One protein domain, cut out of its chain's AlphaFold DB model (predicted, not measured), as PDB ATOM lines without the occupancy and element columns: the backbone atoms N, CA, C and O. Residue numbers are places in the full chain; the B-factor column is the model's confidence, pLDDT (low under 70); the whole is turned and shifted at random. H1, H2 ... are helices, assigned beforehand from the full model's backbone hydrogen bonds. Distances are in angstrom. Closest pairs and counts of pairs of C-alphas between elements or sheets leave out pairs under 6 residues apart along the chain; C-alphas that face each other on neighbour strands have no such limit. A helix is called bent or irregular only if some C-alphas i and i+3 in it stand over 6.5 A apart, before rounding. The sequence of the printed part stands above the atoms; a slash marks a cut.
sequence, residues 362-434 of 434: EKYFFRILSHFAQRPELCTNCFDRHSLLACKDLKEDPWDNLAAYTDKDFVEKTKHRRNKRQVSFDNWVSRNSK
ATOM      1  N   GLU A 362      18.064 104.585 -25.725       71.62
ATOM      2  CA  GLU A 362      18.229 104.972 -27.130       71.62
ATOM      3  C   GLU A 362      17.783 106.420 -27.365       71.62
ATOM      4  O   GLU A 362      18.489 107.181 -28.024       71.62
ATOM      5  N   LYS A 363      16.662 106.858 -26.765       71.56
ATOM      6  CA  LYS A 363      16.233 108.269 -26.838       71.56
ATOM      7  C   LYS A 363      17.265 109.212 -26.223       71.56
ATOM      8  O   LYS A 363      17.522 110.278 -26.780       71.56
ATOM      9  N   TYR A 364      17.837 108.840 -25.078       78.75
ATOM     10  CA  TYR A 364      18.877 109.627 -24.420       78.75
ATOM     11  C   TYR A 364      20.146 109.688 -25.277       78.75
ATOM     12  O   TYR A 364      20.699 110.764 -25.488       78.75
ATOM     13  N   PHE A 365      20.538 108.561 -25.871       83.50
ATOM     14  CA  PHE A 365      21.670 108.488 -26.786       83.50
ATOM     15  C   PHE A 365      21.494 109.390 -28.021       83.50
ATOM     16  O   PHE A 365      22.379 110.187 -28.326       83.50
ATOM     17  N   PHE A 366      20.335 109.362 -28.689       80.06
ATOM     18  CA  PHE A 366      20.076 110.265 -29.821       80.06
ATOM     19  C   PHE A 366      20.062 111.745 -29.410       80.06
ATOM     20  O   PHE A 366      20.481 112.601 -30.191       80.06
ATOM     21  N   ARG A 367      19.636 112.067 -28.181       81.00
ATOM     22  CA  ARG A 367      19.760 113.431 -27.642       81.00
ATOM     23  C   ARG A 367      21.215 113.844 -27.447       81.00
ATOM     24  O   ARG A 367      21.543 114.974 -27.789       81.00
ATOM     25  N   ILE A 368      22.078 112.949 -26.960       87.06
ATOM     26  CA  ILE A 368      23.524 113.204 -26.854       87.06
ATOM     27  C   ILE A 368      24.127 113.464 -28.241       87.06
ATOM     28  O   ILE A 368      24.827 114.456 -28.421       87.06
ATOM     29  N   LEU A 369      23.809 112.633 -29.241       85.69
ATOM     30  CA  LEU A 369      24.294 112.843 -30.612       85.69
ATOM     31  C   LEU A 369      23.847 114.192 -31.187       85.69
ATOM     32  O   LEU A 369      24.656 114.917 -31.763       85.69
ATOM     33  N   SER A 370      22.574 114.550 -30.999       81.44
ATOM     34  CA  SER A 370      22.040 115.852 -31.412       81.44
ATOM     35  C   SER A 370      22.748 117.009 -30.695       81.44
ATOM     36  O   SER A 370      23.072 118.017 -31.319       81.44
ATOM     37  N   HIS A 371      23.073 116.840 -29.409       88.31
ATOM     38  CA  HIS A 371      23.825 117.831 -28.643       88.31
ATOM     39  C   HIS A 371      25.231 118.063 -29.211       88.31
ATOM     40  O   HIS A 371      25.620 119.212 -29.400       88.31
ATOM     41  N   PHE A 372      25.966 116.999 -29.551       90.50
ATOM     42  CA  PHE A 372      27.289 117.126 -30.174       90.50
ATOM     43  C   PHE A 372      27.226 117.716 -31.586       90.50
ATOM     44  O   PHE A 372      28.090 118.507 -31.952       90.50
ATOM     45  N   ALA A 373      26.184 117.408 -32.363       85.69
ATOM     46  CA  ALA A 373      25.984 118.020 -33.677       85.69
ATOM     47  C   ALA A 373      25.748 119.540 -33.588       85.69
ATOM     48  O   ALA A 373      26.199 120.288 -34.451       85.69
ATOM     49  N   GLN A 374      25.061 120.002 -32.537       89.00
ATOM     50  CA  GLN A 374      24.822 121.427 -32.281       89.00
ATOM     51  C   GLN A 374      26.025 122.141 -31.651       89.00
ATOM     52  O   GLN A 374      26.100 123.367 -31.713       89.00
ATOM     53  N   ARG A 375      26.938 121.393 -31.021       93.75
ATOM     54  CA  ARG A 375      28.082 121.920 -30.268       93.75
ATOM     55  C   ARG A 375      29.378 121.189 -30.635       93.75
ATOM     56  O   ARG A 375      29.908 120.432 -29.815       93.75
ATOM     57  N   PRO A 376      29.894 121.386 -31.863       93.69
ATOM     58  CA  PRO A 376      31.086 120.692 -32.346       93.69
ATOM     59  C   PRO A 376      32.365 121.075 -31.582       93.69
ATOM     60  O   PRO A 376      33.386 120.409 -31.729       93.69
ATOM     61  N   GLU A 377      32.329 122.136 -30.769       94.50
ATOM     62  CA  GLU A 377      33.428 122.539 -29.891       94.50
ATOM     63  C   GLU A 377      33.608 121.636 -28.661       94.50
ATOM     64  O   GLU A 377      34.631 121.737 -27.980       94.50
ATOM     65  N   LEU A 378      32.615 120.796 -28.342       96.56
ATOM     66  CA  LEU A 378      32.652 119.909 -27.183       96.56
ATOM     67  C   LEU A 378      33.288 118.562 -27.529       96.56
ATOM     68  O   LEU A 378      33.016 117.957 -28.565       96.56
ATOM     69  N   CYS A 379      34.093 118.050 -26.607       96.50
ATOM     70  CA  CYS A 379      34.652 116.717 -26.698       96.50
ATOM     71  C   CYS A 379      33.546 115.661 -26.570       96.50
ATOM     72  O   CYS A 379      32.819 115.625 -25.578       96.50
ATOM     73  N   THR A 380      33.489 114.731 -27.524       95.94
ATOM     74  CA  THR A 380      32.532 113.609 -27.545       95.94
ATOM     75  C   THR A 380      32.739 112.581 -26.426       95.94
ATOM     76  O   THR A 380      31.915 111.683 -26.257       95.94
ATOM     77  N   ASN A 381      33.825 112.700 -25.652       96.69
ATOM     78  CA  ASN A 381      34.131 111.807 -24.536       96.69
ATOM     79  C   ASN A 381      33.708 112.376 -23.172       96.69
ATOM     80  O   ASN A 381      32.994 111.704 -22.435       96.69
ATOM     81  N   CYS A 382      34.128 113.604 -22.845       96.06
ATOM     82  CA  CYS A 382      33.936 114.215 -21.519       96.06
ATOM     83  C   CYS A 382      33.060 115.482 -21.512       96.06
ATOM     84  O   CYS A 382      32.814 116.023 -20.443       96.06
ATOM     85  N   PHE A 383      32.562 115.942 -22.668       96.06
ATOM     86  CA  PHE A 383      31.726 117.146 -22.833       96.06
ATOM     87  C   PHE A 383      32.405 118.502 -22.549       96.06
ATOM     88  O   PHE A 383      31.732 119.530 -22.616       96.06
ATOM     89  N   ASP A 384      33.718 118.541 -22.314       96.81
ATOM     90  CA  ASP A 384      34.479 119.788 -22.162       96.81
ATOM     91  C   ASP A 384      34.944 120.381 -23.504       96.81
ATOM     92  O   ASP A 384      34.934 119.725 -24.546       96.81
ATOM     93  N   ARG A 385      35.376 121.650 -23.492       96.94
ATOM     94  CA  ARG A 385      35.832 122.381 -24.690       96.94
ATOM     95  C   ARG A 385      37.275 122.048 -25.069       96.94
ATOM     96  O   ARG A 385      38.192 122.822 -24.797       96.94
ATOM     97  N   HIS A 386      37.471 120.912 -25.721       96.19
ATOM     98  CA  HIS A 386      38.730 120.535 -26.362       96.19
ATOM     99  C   HIS A 386      38.493 119.462 -27.433       96.19
ATOM    100  O   HIS A 386      37.435 118.838 -27.501       96.19
ATOM    101  N   SER A 387      39.502 119.198 -28.265       96.12
ATOM    102  CA  SER A 387      39.436 118.101 -29.234       96.12
ATOM    103  C   SER A 387      39.477 116.736 -28.535       96.12
ATOM    104  O   SER A 387      40.007 116.604 -27.429       96.12
ATOM    105  N   LEU A 388      38.948 115.694 -29.184       96.00
ATOM    106  CA  LEU A 388      38.998 114.321 -28.662       96.00
ATOM    107  C   LEU A 388      40.438 113.850 -28.392       96.00
ATOM    108  O   LEU A 388      40.689 113.194 -27.388       96.00
ATOM    109  N   LEU A 389      41.389 114.245 -29.242       94.94
ATOM    110  CA  LEU A 389      42.817 113.930 -29.091       94.94
ATOM    111  C   LEU A 389      43.468 114.583 -27.866       94.94
ATOM    112  O   LEU A 389      44.450 114.063 -27.349       94.94
ATOM    113  N   ALA A 390      42.936 115.718 -27.413       96.25
ATOM    114  CA  ALA A 390      43.411 116.420 -26.225       96.25
ATOM    115  C   ALA A 390      42.671 115.992 -24.941       96.25
ATOM    116  O   ALA A 390      42.919 116.556 -23.875       96.25
ATOM    117  N   CYS A 391      41.747 115.025 -25.028       96.19
ATOM    118  CA  CYS A 391      40.949 114.578 -23.892       96.19
ATOM    119  C   CYS A 391      41.809 113.809 -22.884       96.19
ATOM    120  O   CYS A 391      42.301 112.721 -23.174       96.19
ATOM    121  N   LYS A 392      41.942 114.359 -21.672       96.44
ATOM    122  CA  LYS A 392      42.672 113.717 -20.564       96.44
ATOM    123  C   LYS A 392      41.934 112.509 -19.979       96.44
ATOM    124  O   LYS A 392      42.559 111.667 -19.345       96.44
ATOM    125  N   ASP A 393      40.626 112.416 -20.219       95.81
ATOM    126  CA  ASP A 393      39.774 111.321 -19.746       95.81
ATOM    127  C   ASP A 393      39.659 110.165 -20.742       95.81
ATOM    128  O   ASP A 393      38.865 109.247 -20.528       95.81
ATOM    129  N   LEU A 394      40.440 110.185 -21.826       95.38
ATOM    130  CA  LEU A 394      40.484 109.074 -22.766       95.38
ATOM    131  C   LEU A 394      41.123 107.850 -22.087       95.38
ATOM    132  O   LEU A 394      42.290 107.876 -21.697       95.38
ATOM    133  N   LYS A 395      40.342 106.787 -21.902       94.12
ATOM    134  CA  LYS A 395      40.777 105.540 -21.257       94.12
ATOM    135  C   LYS A 395      41.370 104.574 -22.275       94.12
ATOM    136  O   LYS A 395      41.005 104.601 -23.447       94.12
ATOM    137  N   GLU A 396      42.249 103.687 -21.815       88.94
ATOM    138  CA  GLU A 396      42.834 102.655 -22.676       88.94
ATOM    139  C   GLU A 396      41.780 101.652 -23.165       88.94
ATOM    140  O   GLU A 396      41.796 101.283 -24.344       88.94
ATOM    141  N   ASP A 397      40.829 101.273 -22.294       87.81
ATOM    142  CA  ASP A 397      39.679 100.445 -22.663       87.81
ATOM    143  C   ASP A 397      38.648 101.278 -23.453       87.81
ATOM    144  O   ASP A 397      38.055 102.226 -22.926       87.81
ATOM    145  N   PRO A 398      38.365 100.924 -24.719       84.31
ATOM    146  CA  PRO A 398      37.339 101.577 -25.522       84.31
ATOM    147  C   PRO A 398      35.934 101.544 -24.902       84.31
ATOM    148  O   PRO A 398      35.108 102.369 -25.287       84.31
ATOM    149  N   TRP A 399      35.619 100.603 -24.000       83.50
ATOM    150  CA  TRP A 399      34.312 100.541 -23.328       83.50
ATOM    151  C   TRP A 399      34.039 101.745 -22.436       83.50
ATOM    152  O   TRP A 399      32.888 102.180 -22.366       83.50
ATOM    153  N   ASP A 400      35.084 102.285 -21.817       89.19
ATOM    154  CA  ASP A 400      34.989 103.383 -20.855       89.19
ATOM    155  C   ASP A 400      34.978 104.761 -21.534       89.19
ATOM    156  O   ASP A 400      34.876 105.790 -20.871       89.19
ATOM    157  N   ASN A 401      35.064 104.794 -22.868       92.69
ATOM    158  CA  ASN A 401      35.064 106.018 -23.658       92.69
ATOM    159  C   ASN A 401      33.708 106.233 -24.342       92.69
ATOM    160  O   ASN A 401      33.347 105.506 -25.271       92.69
ATOM    161  N   LEU A 402      32.977 107.284 -23.964       92.44
ATOM    162  CA  LEU A 402      31.716 107.657 -24.619       92.44
ATOM    163  C   LEU A 402      31.912 107.965 -26.113       92.44
ATOM    164  O   LEU A 402      31.057 107.631 -26.941       92.44
ATOM    165  N   ALA A 403      33.063 108.538 -26.472       94.12
ATOM    166  CA  ALA A 403      33.405 108.847 -27.858       94.12
ATOM    167  C   ALA A 403      33.448 107.594 -28.748       94.12
ATOM    168  O   ALA A 403      33.153 107.681 -29.939       94.12
ATOM    169  N   ALA A 404      33.724 106.410 -28.186       92.81
ATOM    170  CA  ALA A 404      33.738 105.160 -28.942       92.81
ATOM    171  C   ALA A 404      32.353 104.774 -29.495       92.81
ATOM    172  O   ALA A 404      32.281 104.037 -30.483       92.81
ATOM    173  N   TYR A 405      31.278 105.285 -28.885       89.44
ATOM    174  CA  TYR A 405      29.890 105.078 -29.309       89.44
ATOM    175  C   TYR A 405      29.334 106.231 -30.148       89.44
ATOM    176  O   TYR A 405      28.353 106.030 -30.857       89.44
ATOM    177  N   THR A 406      29.908 107.432 -30.037       89.00
ATOM    178  CA  THR A 406      29.305 108.670 -30.556       89.00
ATOM    179  C   THR A 406      30.098 109.339 -31.682       89.00
ATOM    180  O   THR A 406      29.487 109.954 -32.553       89.00
ATOM    181  N   ASP A 407      31.430 109.206 -31.720       90.81
ATOM    182  CA  ASP A 407      32.294 109.799 -32.751       90.81
ATOM    183  C   ASP A 407      32.640 108.759 -33.820       90.81
ATOM    184  O   ASP A 407      33.305 107.761 -33.525       90.81
ATOM    185  N   LYS A 408      32.208 108.989 -35.066       88.44
ATOM    186  CA  LYS A 408      32.405 108.065 -36.199       88.44
ATOM    187  C   LYS A 408      33.879 107.776 -36.482       88.44
ATOM    188  O   LYS A 408      34.208 106.632 -36.791       88.44
ATOM    189  N   ASP A 409      34.751 108.750 -36.247       92.44
ATOM    190  CA  ASP A 409      36.177 108.669 -36.561       92.44
ATOM    191  C   ASP A 409      37.012 108.310 -35.322       92.44
ATOM    192  O   ASP A 409      38.233 108.475 -35.319       92.44
ATOM    193  N   PHE A 410      36.379 107.820 -34.246       94.19
ATOM    194  CA  PHE A 410      37.045 107.483 -32.984       94.19
ATOM    195  C   PHE A 410      38.305 106.628 -33.186       94.19
ATOM    196  O   PHE A 410      39.357 106.942 -32.632       94.19
ATOM    197  N   VAL A 411      38.217 105.576 -34.008       92.19
ATOM    198  CA  VAL A 411      39.340 104.656 -34.266       92.19
ATOM    199  C   VAL A 411      40.467 105.355 -35.024       92.19
ATOM    200  O   VAL A 411      41.643 105.149 -34.726       92.19
ATOM    201  N   GLU A 412      40.124 106.203 -35.992       92.94
ATOM    202  CA  GLU A 412      41.102 106.916 -36.810       92.94
ATOM    203  C   GLU A 412      41.851 107.971 -35.995       92.94
ATOM    204  O   GLU A 412      43.088 108.012 -36.043       92.94
ATOM    205  N   LYS A 413      41.102 108.762 -35.215       93.50
ATOM    206  CA  LYS A 413      41.618 109.819 -34.342       93.50
ATOM    207  C   LYS A 413      42.474 109.219 -33.233       93.50
ATOM    208  O   LYS A 413      43.633 109.574 -33.094       93.50
ATOM    209  N   THR A 414      41.930 108.281 -32.464       93.06
ATOM    210  CA  THR A 414      42.540 107.863 -31.193       93.06
ATOM    211  C   THR A 414      43.445 106.634 -31.293       93.06
ATOM    212  O   THR A 414      44.148 106.316 -30.342       93.06
ATOM    213  N   LYS A 415      43.425 105.916 -32.425       92.19
ATOM    214  CA  LYS A 415      44.089 104.612 -32.624       92.19
ATOM    215  C   LYS A 415      43.599 103.481 -31.703       92.19
ATOM    216  O   LYS A 415      44.066 102.350 -31.849       92.19
ATOM    217  N   HIS A 416      42.606 103.720 -30.841       90.81
ATOM    218  CA  HIS A 416      41.937 102.668 -30.075       90.81
ATOM    219  C   HIS A 416      40.951 101.896 -30.961       90.81
ATOM    220  O   HIS A 416      40.171 102.471 -31.723       90.81
ATOM    221  N   ARG A 417      40.962 100.562 -30.870       88.25
ATOM    222  CA  ARG A 417      40.050  99.707 -31.646       88.25
ATOM    223  C   ARG A 417      38.675  99.667 -30.993       88.25
ATOM    224  O   ARG A 417      38.577  99.389 -29.809       88.25
ATOM    225  N   ARG A 418      37.599  99.816 -31.769       87.69
ATOM    226  CA  ARG A 418      36.255  99.483 -31.273       87.69
ATOM    227  C   ARG A 418      36.112  97.977 -31.099       87.69
ATOM    228  O   ARG A 418      36.561  97.193 -31.938       87.69
ATOM    229  N   ASN A 419      35.423  97.565 -30.043       83.62
ATOM    230  CA  ASN A 419      35.044  96.167 -29.889       83.62
ATOM    231  C   ASN A 419      33.893  95.790 -30.849       83.62
ATOM    232  O   ASN A 419      33.198  96.644 -31.402       83.62
ATOM    233  N   LYS A 420      33.629  94.486 -31.002       81.69
ATOM    234  CA  LYS A 420      32.578  93.972 -31.901       81.69
ATOM    235  C   LYS A 420      31.185  94.548 -31.608       81.69
ATOM    236  O   LYS A 420      30.438  94.804 -32.546       81.69
ATOM    237  N   ARG A 421      30.824  94.763 -30.336       75.19
ATOM    238  CA  ARG A 421      29.513  95.316 -29.950       75.19
ATOM    239  C   ARG A 421      29.392  96.795 -30.318       75.19
ATOM    240  O   ARG A 421      28.360  97.179 -30.852       75.19
ATOM    241  N   GLN A 422      30.441  97.587 -30.105       81.69
ATOM    242  CA  GLN A 422      30.518  98.994 -30.512       81.69
ATOM    243  C   GLN A 422      30.429  99.139 -32.031       81.69
ATOM    244  O   GLN A 422      29.678  99.972 -32.517       81.69
ATOM    245  N   VAL A 423      31.114  98.275 -32.789       82.19
ATOM    246  CA  VAL A 423      30.997  98.237 -34.257       82.19
ATOM    247  C   VAL A 423      29.574  97.876 -34.694       82.19
ATOM    248  O   VAL A 423      29.016  98.518 -35.579       82.19
ATOM    249  N   SER A 424      28.953  96.862 -34.080       77.19
ATOM    250  CA  SER A 424      27.556  96.514 -34.375       77.19
ATOM    251  C   SER A 424      26.595  97.661 -34.063       77.19
ATOM    252  O   SER A 424      25.657  97.884 -34.827       77.19
ATOM    253  N   PHE A 425      26.831  98.385 -32.970       78.88
ATOM    254  CA  PHE A 425      26.003  99.511 -32.562       78.88
ATOM    255  C   PHE A 425      26.177 100.721 -33.486       78.88
ATOM    256  O   PHE A 425      25.183 101.243 -33.975       78.88
ATOM    257  N   ASP A 426      27.410 101.105 -33.824       78.56
ATOM    258  CA  ASP A 426      27.696 102.182 -34.783       78.56
ATOM    259  C   ASP A 426      27.078 101.908 -36.165       78.56
ATOM    260  O   ASP A 426      26.446 102.778 -36.769       78.56
ATOM    261  N   ASN A 427      27.154 100.656 -36.629       80.19
ATOM    262  CA  ASN A 427      26.483 100.224 -37.855       80.19
ATOM    263  C   ASN A 427      24.957 100.352 -37.766       80.19
ATOM    264  O   ASN A 427      24.310 100.700 -38.753       80.19
ATOM    265  N   TRP A 428      24.367 100.054 -36.607       79.69
ATOM    266  CA  TRP A 428      22.932 100.221 -36.388       79.69
ATOM    267  C   TRP A 428      22.539 101.702 -36.371       79.69
ATOM    268  O   TRP A 428      21.614 102.080 -37.086       79.69
ATOM    269  N   VAL A 429      23.269 102.556 -35.645       73.75
ATOM    270  CA  VAL A 429      23.026 104.009 -35.612       73.75
ATOM    271  C   VAL A 429      23.128 104.595 -37.019       73.75
ATOM    272  O   VAL A 429      22.203 105.262 -37.469       73.75
ATOM    273  N   SER A 430      24.189 104.264 -37.759       76.19
ATOM    274  CA  SER A 430      24.425 104.765 -39.120       76.19
ATOM    275  C   SER A 430      23.355 104.343 -40.135       76.19
ATOM    276  O   SER A 430      23.125 105.054 -41.114       76.19
ATOM    277  N   ARG A 431      22.691 103.197 -39.924       76.12
ATOM    278  CA  ARG A 431      21.556 102.755 -40.755       76.12
ATOM    279  C   ARG A 431      20.266 103.510 -40.448       76.12
ATOM    280  O   ARG A 431      19.458 103.666 -41.352       76.12
ATOM    281  N   ASN A 432      20.083 103.949 -39.204       67.06
ATOM    282  CA  ASN A 432      18.852 104.592 -38.733       67.06
ATOM    283  C   ASN A 432      18.946 106.127 -38.663       67.06
ATOM    284  O   ASN A 432      17.948 106.781 -38.393       67.06
ATOM    285  N   SER A 433      20.132 106.709 -38.867       61.47
ATOM    286  CA  SER A 433      20.363 108.160 -38.876       61.47
ATOM    287  C   SER A 433      20.267 108.795 -40.276       61.47
ATOM    288  O   SER A 433      20.762 109.906 -40.462       61.47
ATOM    289  N   LYS A 434      19.737 108.067 -41.265       51.12
ATOM    290  CA  LYS A 434      19.347 108.584 -42.585       51.12
ATOM    291  C   LYS A 434      17.849 108.814 -42.580       51.12
ATOM    292  O   LYS A 434      17.433 109.836 -43.160       51.12
TER     293      LYS A 434
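This is residues 362 to 434 of the 434 residues of an uncharacterized protein of Metschnikowia aff. pulcherrima (UniProt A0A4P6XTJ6). The short helix H2 sits in the middle of this domain, and the rest of the printed part is wound round it as a wide loop of chain: H1, then a long stretch with no named element at residues 375 to 402, then H3 and H4. The two longer helices, H1 and H4, lie on one side of H2 and do not meet each other, while the short helix H3 and much of the long stretch make the opposite side. The printed part has 73 residues with four named helices, in the order H1, H2, H3, H4, and no named strand. The class is all helix, although under half of the residues, 35 of 73, are in named elements. The whole is compact and rounded, with a radius of gyration of the C-alphas of 11.7 A and spans of 31 by 28 by 18 A.

The printed part begins with H1, residues 362 to 374, which measures 18.5 A from first to last C-alpha; C-alpha 362 is at (18.229, 104.972, -27.130), and C-alpha 374 is at (24.822, 121.427, -32.281). Residues 375 to 402 follow with no named element. H2 is residues 403 to 406, four residues from Ala 403 to Thr 406, and it begins with C-alpha 403 at (33.405, 108.847, -27.858). H3 is residues 410 to 414, five residues from Phe 410 to Thr 414. H4 is residues 420 to 432, from Lys 420 to Asn 432, and it measures 18.7 A from first to last C-alpha. Its last C-alpha, that of Asn 432, is at (18.852, 104.592, -38.733). H1 and H4 are the longest helices, with 13 residues each, and no helix is bent or irregular.

H1 touches no helix. It is close to H2 but not clearly touching, with 1 pair of C-alphas within 8 A; the closest C-alphas are those of Leu 369 and Thr 406, 6.5 A apart, and the centres of the two helices are 11.4 A apart. H2 and H3 touch only at the corner by their link, and only just, with 3 pairs of C-alphas within 8 A. The closest C-alphas of this pair are those of Ala 404 and Phe 410, 5.7 A apart, and the centres are 10.0 A apart. H2 also touches H4, with 5 pairs of C-alphas within 8 A. H4 touches H2 with residues 422 to 426 alone; the closest C-alphas of the two helices are those of Tyr 405 and Gln 422, 6.2 A apart, and the centres are 10.5 A apart. H1 and H3 are apart, and so are H1 and H4. H3 and H4 are apart too, though they follow each other in the chain. In H1, H3 and H4 every O i to N i+4 pair is within hydrogen-bond range. H2 is too short for such a pair, and its 1 pair of O i and N i+3 is within range.

The two C-alphas farthest apart in the domain are those of Lys 392 and Lys 434, 32.5 A apart. From the first to the last printed C-alpha, Glu 362 to Lys 434, the distance is 15.9 A. The printed part has no cut, and it ends at residue 434, the chain's last residue. The link from H1 to H2 is long, with 28 residues, and the C-alphas of these residues lie 5 to 15 A from the mean of all C-alphas. The links from H2 to H3, with 3 residues, and from H3 to H4, with 5 residues, are tight. The mean pLDDT of the printed part is 87.3, and that of H4 is 78. The model's confidence is under 70 at residues 432 to 434, of which 432 belongs to H4.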